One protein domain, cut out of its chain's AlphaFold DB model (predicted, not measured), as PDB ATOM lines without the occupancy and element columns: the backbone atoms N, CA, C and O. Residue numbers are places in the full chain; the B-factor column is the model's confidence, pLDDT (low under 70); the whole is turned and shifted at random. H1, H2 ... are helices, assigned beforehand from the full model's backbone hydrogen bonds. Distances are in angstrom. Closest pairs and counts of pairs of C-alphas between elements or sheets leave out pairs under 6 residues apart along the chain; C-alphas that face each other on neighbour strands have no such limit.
ATOM      1  N   SER A 121     -60.485 -38.940  47.968       47.81
ATOM      2  CA  SER A 121     -61.069 -39.899  47.029       47.81
ATOM      3  C   SER A 121     -60.381 -39.916  45.658       47.81
ATOM      4  O   SER A 121     -60.153 -41.005  45.135       47.81
ATOM      5  N   GLU A 122     -59.986 -38.766  45.096       42.97
ATOM      6  CA  GLU A 122     -59.310 -38.695  43.789       42.97
ATOM      7  C   GLU A 122     -57.825 -39.062  43.909       42.97
ATOM      8  O   GLU A 122     -57.310 -39.869  43.133       42.97
ATOM      9  N   ALA A 123     -57.152 -38.586  44.963       55.59
ATOM     10  CA  ALA A 123     -55.768 -38.965  45.242       55.59
ATOM     11  C   ALA A 123     -55.629 -40.465  45.579       55.59
ATOM     12  O   ALA A 123     -54.627 -41.089  45.229       55.59
ATOM     13  N   ALA A 124     -56.633 -41.084  46.215       58.25
ATOM     14  CA  ALA A 124     -56.575 -42.500  46.595       58.25
ATOM     15  C   ALA A 124     -56.597 -43.472  45.404       58.25
ATOM     16  O   ALA A 124     -56.061 -44.578  45.519       58.25
ATOM     17  N   ASP A 125     -57.189 -43.092  44.269       64.81
ATOM     18  CA  ASP A 125     -57.143 -43.916  43.055       64.81
ATOM     19  C   ASP A 125     -55.812 -43.778  42.314       64.81
ATOM     20  O   ASP A 125     -55.336 -44.751  41.716       64.81
ATOM     21  N   GLU A 126     -55.150 -42.633  42.447       77.06
ATOM     22  CA  GLU A 126     -53.802 -42.415  41.929       77.06
ATOM     23  C   GLU A 126     -52.705 -43.003  42.819       77.06
ATOM     24  O   GLU A 126     -51.586 -43.166  42.346       77.06
ATOM     25  N   MET A 127     -52.985 -43.356  44.075       82.50
ATOM     26  CA  MET A 127     -52.000 -43.846  45.050       82.50
ATOM     27  C   MET A 127     -52.104 -45.355  45.299       82.50
ATOM     28  O   MET A 127     -53.185 -45.944  45.260       82.50
ATOM     29  N   ASP A 128     -50.976 -46.008  45.593       83.00
ATOM     30  CA  ASP A 128     -50.967 -47.421  45.994       83.00
ATOM     31  C   ASP A 128     -51.771 -47.605  47.300       83.00
ATOM     32  O   ASP A 128     -51.323 -47.204  48.378       83.00
ATOM     33  N   ARG A 129     -52.973 -48.195  47.205       84.06
ATOM     34  CA  ARG A 129     -53.887 -48.387  48.349       84.06
ATOM     35  C   ARG A 129     -53.235 -49.253  49.425       84.06
ATOM     36  O   ARG A 129     -52.638 -50.274  49.102       84.06
ATOM     37  N   ASN A 130     -53.401 -48.883  50.693       86.81
ATOM     38  CA  ASN A 130     -52.901 -49.662  51.827       86.81
ATOM     39  C   ASN A 130     -53.775 -50.913  52.063       86.81
ATOM     40  O   ASN A 130     -54.913 -50.762  52.511       86.81
ATOM     41  N   PRO A 131     -53.283 -52.145  51.817       85.56
ATOM     42  CA  PRO A 131     -54.072 -53.358  52.041       85.56
ATOM     43  C   PRO A 131     -54.100 -53.797  53.517       85.56
ATOM     44  O   PRO A 131     -54.784 -54.763  53.849       85.56
ATOM     45  N   TYR A 132     -53.352 -53.127  54.399       84.62
ATOM     46  CA  TYR A 132     -53.150 -53.524  55.795       84.62
ATOM     47  C   TYR A 132     -53.998 -52.732  56.795       84.62
ATOM     48  O   TYR A 132     -53.934 -53.025  57.985       84.62
ATOM     49  N   TYR A 133     -54.784 -51.751  56.329       79.81
ATOM     50  CA  TYR A 133     -55.616 -50.875  57.170       79.81
ATOM     51  C   TYR A 133     -54.846 -50.238  58.345       79.81
ATOM     52  O   TYR A 133     -55.417 -49.963  59.397       79.81
ATOM     53  N   SER A 134     -53.538 -50.030  58.172       84.88
ATOM     54  CA  SER A 134     -52.694 -49.340  59.144       84.88
ATOM     55  C   SER A 134     -52.829 -47.828  59.003       84.88
ATOM     56  O   SER A 134     -53.029 -47.309  57.901       84.88
ATOM     57  N   VAL A 135     -52.672 -47.123  60.122       86.88
ATOM     58  CA  VAL A 135     -52.475 -45.675  60.120       86.88
ATOM     59  C   VAL A 135     -50.989 -45.428  59.900       86.88
ATOM     60  O   VAL A 135     -50.181 -45.702  60.780       86.88
ATOM     61  N   ASP A 136     -50.625 -45.003  58.693       90.12
ATOM     62  CA  ASP A 136     -49.225 -44.785  58.333       90.12
ATOM     63  C   ASP A 136     -48.820 -43.324  58.599       90.12
ATOM     64  O   ASP A 136     -49.596 -42.408  58.303       90.12
ATOM     65  N   PRO A 137     -47.584 -43.071  59.060       89.56
ATOM     66  CA  PRO A 137     -47.095 -41.720  59.329       89.56
ATOM     67  C   PRO A 137     -46.799 -40.908  58.055       89.56
ATOM     68  O   PRO A 137     -46.532 -39.709  58.115       89.56
ATOM     69  N   ALA A 138     -46.848 -41.542  56.878       92.44
ATOM     70  CA  ALA A 138     -46.777 -40.866  55.592       92.44
ATOM     71  C   ALA A 138     -47.664 -41.577  54.554       92.44
ATOM     72  O   ALA A 138     -47.703 -42.809  54.511       92.44
ATOM     73  N   PRO A 139     -48.353 -40.830  53.678       91.25
ATOM     74  CA  PRO A 139     -49.210 -41.403  52.649       91.25
ATOM     75  C   PRO A 139     -48.376 -42.002  51.506       91.25
ATOM     76  O   PRO A 139     -47.265 -41.551  51.232       91.25
ATOM     77  N   ALA A 140     -48.911 -42.969  50.761       92.38
ATOM     78  CA  ALA A 140     -48.205 -43.502  49.594       92.38
ATOM     79  C   ALA A 140     -47.878 -42.410  48.541       92.38
ATOM     80  O   ALA A 140     -48.426 -41.303  48.519       92.38
ATOM     81  N   MET A 141     -46.932 -42.702  47.662       92.12
ATOM     82  CA  MET A 141     -46.666 -41.917  46.465       92.12
ATOM     83  C   MET A 141     -47.651 -42.297  45.350       92.12
ATOM     84  O   MET A 141     -48.270 -43.366  45.408       92.12
ATOM     85  N   PRO A 142     -47.800 -41.445  44.323       90.44
ATOM     86  CA  PRO A 142     -48.580 -41.791  43.142       90.44
ATOM     87  C   PRO A 142     -48.076 -43.082  42.476       90.44
ATOM     88  O   PRO A 142     -46.869 -43.290  42.329       90.44
ATOM     89  N   LYS A 143     -49.004 -43.917  41.997       89.56
ATOM     90  CA  LYS A 143     -48.777 -45.163  41.243       89.56
ATOM     91  C   LYS A 143     -47.913 -44.962  40.003       89.56
ATOM     92  O   LYS A 143     -47.280 -45.907  39.547       89.56
ATOM     93  N   SER A 144     -47.885 -43.742  39.462       91.06
ATOM     94  CA  SER A 144     -47.045 -43.371  38.321       91.06
ATOM     95  C   SER A 144     -45.546 -43.515  38.601       91.06
ATOM     96  O   SER A 144     -44.782 -43.689  37.657       91.06
ATOM     97  N   LYS A 145     -45.118 -43.485  39.872       93.44
ATOM     98  CA  LYS A 145     -43.724 -43.733  40.255       93.44
ATOM     99  C   LYS A 145     -43.353 -45.197  40.035       93.44
ATOM    100  O   LYS A 145     -44.016 -46.094  40.553       93.44
ATOM    101  N   SER A 146     -42.277 -45.477  39.313       94.44
ATOM    102  CA  SER A 146     -41.793 -46.850  39.132       94.44
ATOM    103  C   SER A 146     -41.194 -47.418  40.426       94.44
ATOM    104  O   SER A 146     -40.878 -46.686  41.363       94.44
ATOM    105  N   THR A 147     -41.037 -48.741  40.504       94.00
ATOM    106  CA  THR A 147     -40.368 -49.387  41.648       94.00
ATOM    107  C   THR A 147     -38.930 -48.884  41.814       94.00
ATOM    108  O   THR A 147     -38.506 -48.639  42.942       94.00
ATOM    109  N   ASP A 148     -38.225 -48.644  40.707       93.62
ATOM    110  CA  ASP A 148     -36.853 -48.124  40.708       93.62
ATOM    111  C   ASP A 148     -36.795 -46.678  41.221       93.62
ATOM    112  O   ASP A 148     -35.911 -46.324  42.000       93.62
ATOM    113  N   GLU A 149     -37.768 -45.839  40.848       95.31
ATOM    114  CA  GLU A 149     -37.872 -44.475  41.379       95.31
ATOM    115  C   GLU A 149     -38.141 -44.478  42.888       95.31
ATOM    116  O   GLU A 149     -37.539 -43.695  43.621       95.31
ATOM    117  N   LEU A 150     -39.024 -45.361  43.367       94.94
ATOM    118  CA  LEU A 150     -39.299 -45.498  44.799       94.94
ATOM    119  C   LEU A 150     -38.066 -45.995  45.563       94.94
ATOM    120  O   LEU A 150     -37.780 -45.485  46.643       94.94
ATOM    121  N   GLN A 151     -37.316 -46.946  45.001       94.56
ATOM    122  CA  GLN A 151     -36.049 -47.397  45.571       94.56
ATOM    123  C   GLN A 151     -35.044 -46.246  45.675       94.56
ATOM    124  O   GLN A 151     -34.437 -46.062  46.729       94.56
ATOM    125  N   ALA A 152     -34.888 -45.462  44.606       94.56
ATOM    126  CA  ALA A 152     -33.978 -44.322  44.587       94.56
ATOM    127  C   ALA A 152     -34.352 -43.279  45.649       94.56
ATOM    128  O   ALA A 152     -33.475 -42.784  46.348       94.56
ATOM    129  N   ILE A 153     -35.646 -42.983  45.818       95.31
ATOM    130  CA  ILE A 153     -36.125 -42.065  46.862       95.31
ATOM    131  C   ILE A 153     -35.863 -42.629  48.260       95.31
ATOM    132  O   ILE A 153     -35.440 -41.886  49.138       95.31
ATOM    133  N   LEU A 154     -36.114 -43.923  48.478       93.44
ATOM    134  CA  LEU A 154     -35.961 -44.564  49.784       93.44
ATOM    135  C   LEU A 154     -34.498 -44.588  50.266       93.44
ATOM    136  O   LEU A 154     -34.255 -44.409  51.458       93.44
ATOM    137  N   LEU A 155     -33.548 -44.784  49.347       91.50
ATOM    138  CA  LEU A 155     -32.107 -44.864  49.632       91.50
ATOM    139  C   LEU A 155     -31.398 -43.499  49.680       91.50
ATOM    140  O   LEU A 155     -30.249 -43.420  50.109       91.50
ATOM    141  N   ASP A 156     -32.048 -42.428  49.229       92.94
ATOM    142  CA  ASP A 156     -31.467 -41.087  49.181       92.94
ATOM    143  C   ASP A 156     -31.563 -40.405  50.558       92.94
ATOM    144  O   ASP A 156     -32.588 -39.831  50.928       92.94
ATOM    145  N   THR A 157     -30.470 -40.458  51.326       89.56
ATOM    146  CA  THR A 157     -30.376 -39.883  52.681       89.56
ATOM    147  C   THR A 157     -30.435 -38.356  52.714       89.56
ATOM    148  O   THR A 157     -30.588 -37.783  53.790       89.56
ATOM    149  N   SER A 158     -30.361 -37.680  51.561       92.62
ATOM    150  CA  SER A 158     -30.584 -36.232  51.469       92.62
ATOM    151  C   SER A 158     -32.071 -35.859  51.431       92.62
ATOM    152  O   SER A 158     -32.433 -34.699  51.646       92.62
ATOM    153  N   ARG A 159     -32.954 -36.833  51.169       92.81
ATOM    154  CA  ARG A 159     -34.410 -36.650  51.179       92.81
ATOM    155  C   ARG A 159     -34.931 -36.571  52.601       92.81
ATOM    156  O   ARG A 159     -34.376 -37.132  53.541       92.81
ATOM    157  N   SER A 160     -36.089 -35.939  52.732       90.94
ATOM    158  CA  SER A 160     -36.804 -35.932  53.999       90.94
ATOM    159  C   SER A 160     -37.268 -37.335  54.406       90.94
ATOM    160  O   SER A 160     -37.630 -38.149  53.552       90.94
ATOM    161  N   MET A 161     -37.340 -37.584  55.718       89.75
ATOM    162  CA  MET A 161     -37.918 -38.818  56.271       89.75
ATOM    163  C   MET A 161     -39.337 -39.068  55.755       89.75
ATOM    164  O   MET A 161     -39.672 -40.196  55.406       89.75
ATOM    165  N   PHE A 162     -40.136 -38.007  55.603       92.50
ATOM    166  CA  PHE A 162     -41.472 -38.096  55.020       92.50
ATOM    167  C   PHE A 162     -41.428 -38.709  53.616       92.50
ATOM    168  O   PHE A 162     -42.072 -39.726  53.393       92.50
ATOM    169  N   ASP A 163     -40.624 -38.178  52.688       93.06
ATOM    170  CA  ASP A 163     -40.553 -38.699  51.312       93.06
ATOM    171  C   ASP A 163     -40.048 -40.145  51.257       93.06
ATOM    172  O   ASP A 163     -40.607 -40.971  50.530       93.06
ATOM    173  N   ARG A 164     -39.031 -40.470  52.062       94.44
ATOM    174  CA  ARG A 164     -38.528 -41.843  52.193       94.44
ATOM    175  C   ARG A 164     -39.623 -42.788  52.693       94.44
ATOM    176  O   ARG A 164     -39.817 -43.857  52.116       94.44
ATOM    177  N   TYR A 165     -40.404 -42.380  53.692       93.50
ATOM    178  CA  TYR A 165     -41.523 -43.170  54.211       93.50
ATOM    179  C   TYR A 165     -42.642 -43.329  53.189       93.50
ATOM    180  O   TYR A 165     -43.136 -44.442  53.005       93.50
ATOM    181  N   ARG A 166     -42.993 -42.276  52.441       94.44
ATOM    182  CA  ARG A 166     -43.954 -42.393  51.333       94.44
ATOM    183  C   ARG A 166     -43.501 -43.451  50.328       94.44
ATOM    184  O   ARG A 166     -44.313 -44.269  49.889       94.44
ATOM    185  N   ALA A 167     -42.212 -43.475  49.980       94.94
ATOM    186  CA  ALA A 167     -41.662 -44.479  49.075       94.94
ATOM    187  C   ALA A 167     -41.713 -45.895  49.673       94.94
ATOM    188  O   ALA A 167     -42.191 -46.824  49.018       94.94
ATOM    189  N   MET A 168     -41.317 -46.049  50.940       93.94
ATOM    190  CA  MET A 168     -41.391 -47.312  51.679       93.94
ATOM    191  C   MET A 168     -42.818 -47.875  51.732       93.94
ATOM    192  O   MET A 168     -43.028 -49.051  51.421       93.94
ATOM    193  N   PHE A 169     -43.810 -47.049  52.076       93.31
ATOM    194  CA  PHE A 169     -45.209 -47.471  52.140       93.31
ATOM    195  C   PHE A 169     -45.786 -47.771  50.759       93.31
ATOM    196  O   PHE A 169     -46.541 -48.728  50.625       93.31
ATOM    197  N   SER A 170     -45.361 -47.063  49.710       94.31
ATOM    198  CA  SER A 170     -45.732 -47.405  48.326       94.31
ATOM    199  C   SER A 170     -45.225 -48.796  47.939       94.31
ATOM    200  O   SER A 170     -45.991 -49.634  47.468       94.31
ATOM    201  N   LEU A 171     -43.948 -49.089  48.218       94.25
ATOM    202  CA  LEU A 171     -43.357 -50.411  47.986       94.25
ATOM    203  C   LEU A 171     -44.062 -51.504  48.804       94.25
ATOM    204  O   LEU A 171     -44.302 -52.601  48.295       94.25
ATOM    205  N   ARG A 172     -44.422 -51.218  50.062       93.56
ATOM    206  CA  ARG A 172     -45.202 -52.134  50.907       93.56
ATOM    207  C   ARG A 172     -46.576 -52.409  50.290       93.56
ATOM    208  O   ARG A 172     -46.969 -53.568  50.183       93.56
ATOM    209  N   ASN A 173     -47.279 -51.363  49.868       93.12
ATOM    210  CA  ASN A 173     -48.652 -51.436  49.371       93.12
ATOM    211  C   ASN A 173     -48.757 -52.172  48.024       93.12
ATOM    212  O   ASN A 173     -49.733 -52.885  47.802       93.12
ATOM    213  N   ARG A 174     -47.734 -52.083  47.159       91.56
ATOM    214  CA  ARG A 174     -47.686 -52.797  45.866       91.56
ATOM    215  C   ARG A 174     -47.731 -54.313  45.986       91.56
ATOM    216  O   ARG A 174     -48.223 -54.972  45.077       91.56
ATOM    217  N   ASN A 175     -47.184 -54.865  47.070       87.19
ATOM    218  CA  ASN A 175     -47.187 -56.301  47.347       87.19
ATOM    219  C   ASN A 175     -46.699 -57.183  46.165       87.19
ATOM    220  O   ASN A 175     -47.205 -58.281  45.932       87.19
ATOM    221  N   THR A 176     -45.716 -56.700  45.397       91.12
ATOM    222  CA  THR A 176     -45.060 -57.464  44.324       91.12
ATOM    223  C   THR A 176     -43.734 -58.054  44.802       91.12
ATOM    224  O   THR A 176     -43.145 -57.588  45.781       91.12
ATOM    225  N   LYS A 177     -43.230 -59.074  44.091       91.38
ATOM    226  CA  LYS A 177     -41.911 -59.666  44.378       91.38
ATOM    227  C   LYS A 177     -40.799 -58.621  44.301       91.38
ATOM    228  O   LYS A 177     -39.989 -58.546  45.218       91.38
ATOM    229  N   ASP A 178     -40.812 -57.787  43.266       90.56
ATOM    230  CA  ASP A 178     -39.787 -56.760  43.060       90.56
ATOM    231  C   ASP A 178     -39.797 -55.730  44.194       90.56
ATOM    232  O   ASP A 178     -38.759 -55.440  44.782       90.56
ATOM    233  N   ALA A 179     -40.979 -55.254  44.600       90.56
ATOM    234  CA  ALA A 179     -41.094 -54.310  45.710       90.56
ATOM    235  C   ALA A 179     -40.681 -54.925  47.062       90.56
ATOM    236  O   ALA A 179     -40.143 -54.232  47.928       90.56
ATOM    237  N   ALA A 180     -40.905 -56.228  47.263       88.88
ATOM    238  CA  ALA A 180     -40.403 -56.940  48.436       88.88
ATOM    239  C   ALA A 180     -38.869 -57.052  48.426       88.88
ATOM    240  O   ALA A 180     -38.243 -56.791  49.452       88.88
ATOM    241  N   LEU A 181     -38.263 -57.372  47.277       89.94
ATOM    242  CA  LEU A 181     -36.806 -57.447  47.125       89.94
ATOM    243  C   LEU A 181     -36.133 -56.099  47.391       89.94
ATOM    244  O   LEU A 181     -35.141 -56.064  48.116       89.94
ATOM    245  N   VAL A 182     -36.698 -54.997  46.885       88.94
ATOM    246  CA  VAL A 182     -36.204 -53.640  47.169       88.94
ATOM    247  C   VAL A 182     -36.194 -53.361  48.670       88.94
ATOM    248  O   VAL A 182     -35.177 -52.928  49.203       88.94
ATOM    249  N   ARG A 183     -37.296 -53.649  49.376       88.12
ATOM    250  CA  ARG A 183     -37.371 -53.427  50.831       88.12
ATOM    251  C   ARG A 183     -36.357 -54.280  51.595       88.12
ATOM    252  O   ARG A 183     -35.693 -53.763  52.486       88.12
ATOM    253  N   CYS A 184     -36.189 -55.551  51.227       86.69
ATOM    254  CA  CYS A 184     -35.162 -56.412  51.823       86.69
ATOM    255  C   CYS A 184     -33.746 -55.884  51.566       86.69
ATOM    256  O   CYS A 184     -32.904 -55.934  52.457       86.69
ATOM    257  N   HIS A 185     -33.483 -55.375  50.360       85.31
ATOM    258  CA  HIS A 185     -32.189 -54.806  50.005       85.31
ATOM    259  C   HIS A 185     -31.884 -53.538  50.806       85.31
ATOM    260  O   HIS A 185     -30.781 -53.410  51.323       85.31
ATOM    261  N   VAL A 186     -32.860 -52.641  50.971       82.69
ATOM    262  CA  VAL A 186     -32.708 -51.422  51.784       82.69
ATOM    263  C   VAL A 186     -32.374 -51.775  53.233       82.69
ATOM    264  O   VAL A 186     -31.378 -51.289  53.754       82.69
ATOM    265  N   ILE A 187     -33.138 -52.687  53.845       80.50
ATOM    266  CA  ILE A 187     -32.881 -53.151  55.219       80.50
ATOM    267  C   ILE A 187     -31.484 -53.778  55.329       80.50
ATOM    268  O   ILE A 187     -30.768 -53.541  56.296       80.50
ATOM    269  N   TYR A 188     -31.073 -54.570  54.334       79.81
ATOM    270  CA  TYR A 188     -29.731 -55.150  54.301       79.81
ATOM    271  C   TYR A 188     -28.639 -54.076  54.254       79.81
ATOM    272  O   TYR A 188     -27.656 -54.185  54.982       79.81
ATOM    273  N   LEU A 189     -28.805 -53.038  53.430       81.19
ATOM    274  CA  LEU A 189     -27.849 -51.936  53.359       81.19
ATOM    275  C   LEU A 189     -27.773 -51.170  54.685       81.19
ATOM    276  O   LEU A 189     -26.673 -50.910  55.159       81.19
ATOM    277  N   GLU A 190     -28.907 -50.865  55.316       75.81
ATOM    278  CA  GLU A 190     -28.912 -50.189  56.617       75.81
ATOM    279  C   GLU A 190     -28.229 -51.041  57.697       75.81
ATOM    280  O   GLU A 190     -27.397 -50.528  58.430       75.81
ATOM    281  N   ILE A 191     -28.480 -52.352  57.764       73.62
ATOM    282  CA  ILE A 191     -27.854 -53.221  58.779       73.62
ATOM    283  C   ILE A 191     -26.345 -53.396  58.553       73.62
ATOM    284  O   ILE A 191     -25.592 -53.520  59.515       73.62
ATOM    285  N   VAL A 192     -25.896 -53.479  57.300       75.56
ATOM    286  CA  VAL A 192     -24.485 -53.764  56.984       75.56
ATOM    287  C   VAL A 192     -23.611 -52.512  57.047       75.56
ATOM    288  O   VAL A 192     -22.415 -52.631  57.312       75.56
ATOM    289  N   TYR A 193     -24.183 -51.334  56.786       67.31
ATOM    290  CA  TYR A 193     -23.431 -50.086  56.640       67.31
ATOM    291  C   TYR A 193     -23.734 -49.019  57.712       67.31
ATOM    292  O   TYR A 193     -23.209 -47.911  57.584       67.31
ATOM    293  N   SER A 194     -24.525 -49.334  58.748       56.09
ATOM    294  CA  SER A 194     -24.715 -48.494  59.956       56.09
ATOM    295  C   SER A 194     -23.857 -48.979  61.118       56.09
ATOM    296  O   SER A 194     -23.399 -48.116  61.899       56.09
TER     297      SER A 194
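Overview. This is residues 121 to 194 of the 194 residues of an uncharacterized protein of Aphanomyces astaci (UniProt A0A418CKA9). Three helices, H2, H3 and H4, fold back and forth into a small cluster, their centres in a triangle and each touching the other two, while a short helix, H1, touches no helix and lies at the other end of the longest axis from the last turns of H4. A long looping stretch, residues 127 to 146, joins H1 to the cluster. The printed part has 74 residues, with four named helices in the order H1, H2, H3, H4 and no named strand, and its class is all helix. It is compact, with a radius of gyration of the C-alphas of 12.0 A, yet elongated in outline, spanning 40 by 26 by 22 A.

Arrangement. H1, residues 121 to 126, is apart from H2, residues 147 to 155, and it is apart too from H3, residues 161 to 174, and from H4, residues 177 to 193. H2 and H3 touch and form a helical hairpin, at a shallow tilt of 34 degrees, only just short of steep, opposite ways; their closest C-alphas, those of Leu 154 and Arg 164, are 4.4 A apart. H3 and H4 touch and form a second helical hairpin, at a steep tilt of 38 degrees, opposite ways. H3 touches H4 with residues 168 to 172 alone and H4 touches H3 with residues 179 to 183 alone, and their closest C-alphas, those of Leu 171 and Ala 179, are 5.1 A apart. H2 and H4 touch at a shallow tilt of 19 degrees, the same way, with the C-alphas of Thr 147 and Ala 179 closest at 6.4 A. The helix packing is mostly aligned, but only just: 2 of the 3 pairs that touch are at a shallow tilt. In H2, H3 and H4 every O i to N i+4 pair is within hydrogen-bond range; in H1 it is 0 of 2, with 2 of 3 O i to N i+3 pairs within range.

Along the chain. H1, residues 121 to 126, begins at C-alpha 121, (-61.069, -39.899, 47.029), and is 9.2 A long from first to last C-alpha. H2, residues 147 to 155, is 12.3 A long. H3, residues 161 to 174, is 20.0 A long and begins at C-alpha 161, (-37.918, -38.818, 56.271). H4, residues 177 to 193, is the longest helix, 24.2 A, and ends at C-alpha 193, (-23.431, -50.086, 56.640).

Size, cuts and confidence. The two C-alphas farthest apart, those of Ser 121 and Val 192, are 40.4 A from each other. The printed part has no cut and ends at the chain's last residue, 194. The link from H1 to H2 is long, 20 residues; those from H2 to H3 and from H3 to H4 are tight. The mean pLDDT of the printed part is 86.2, and the model's confidence is under 70 at residues 121 to 125 and 193 to 194.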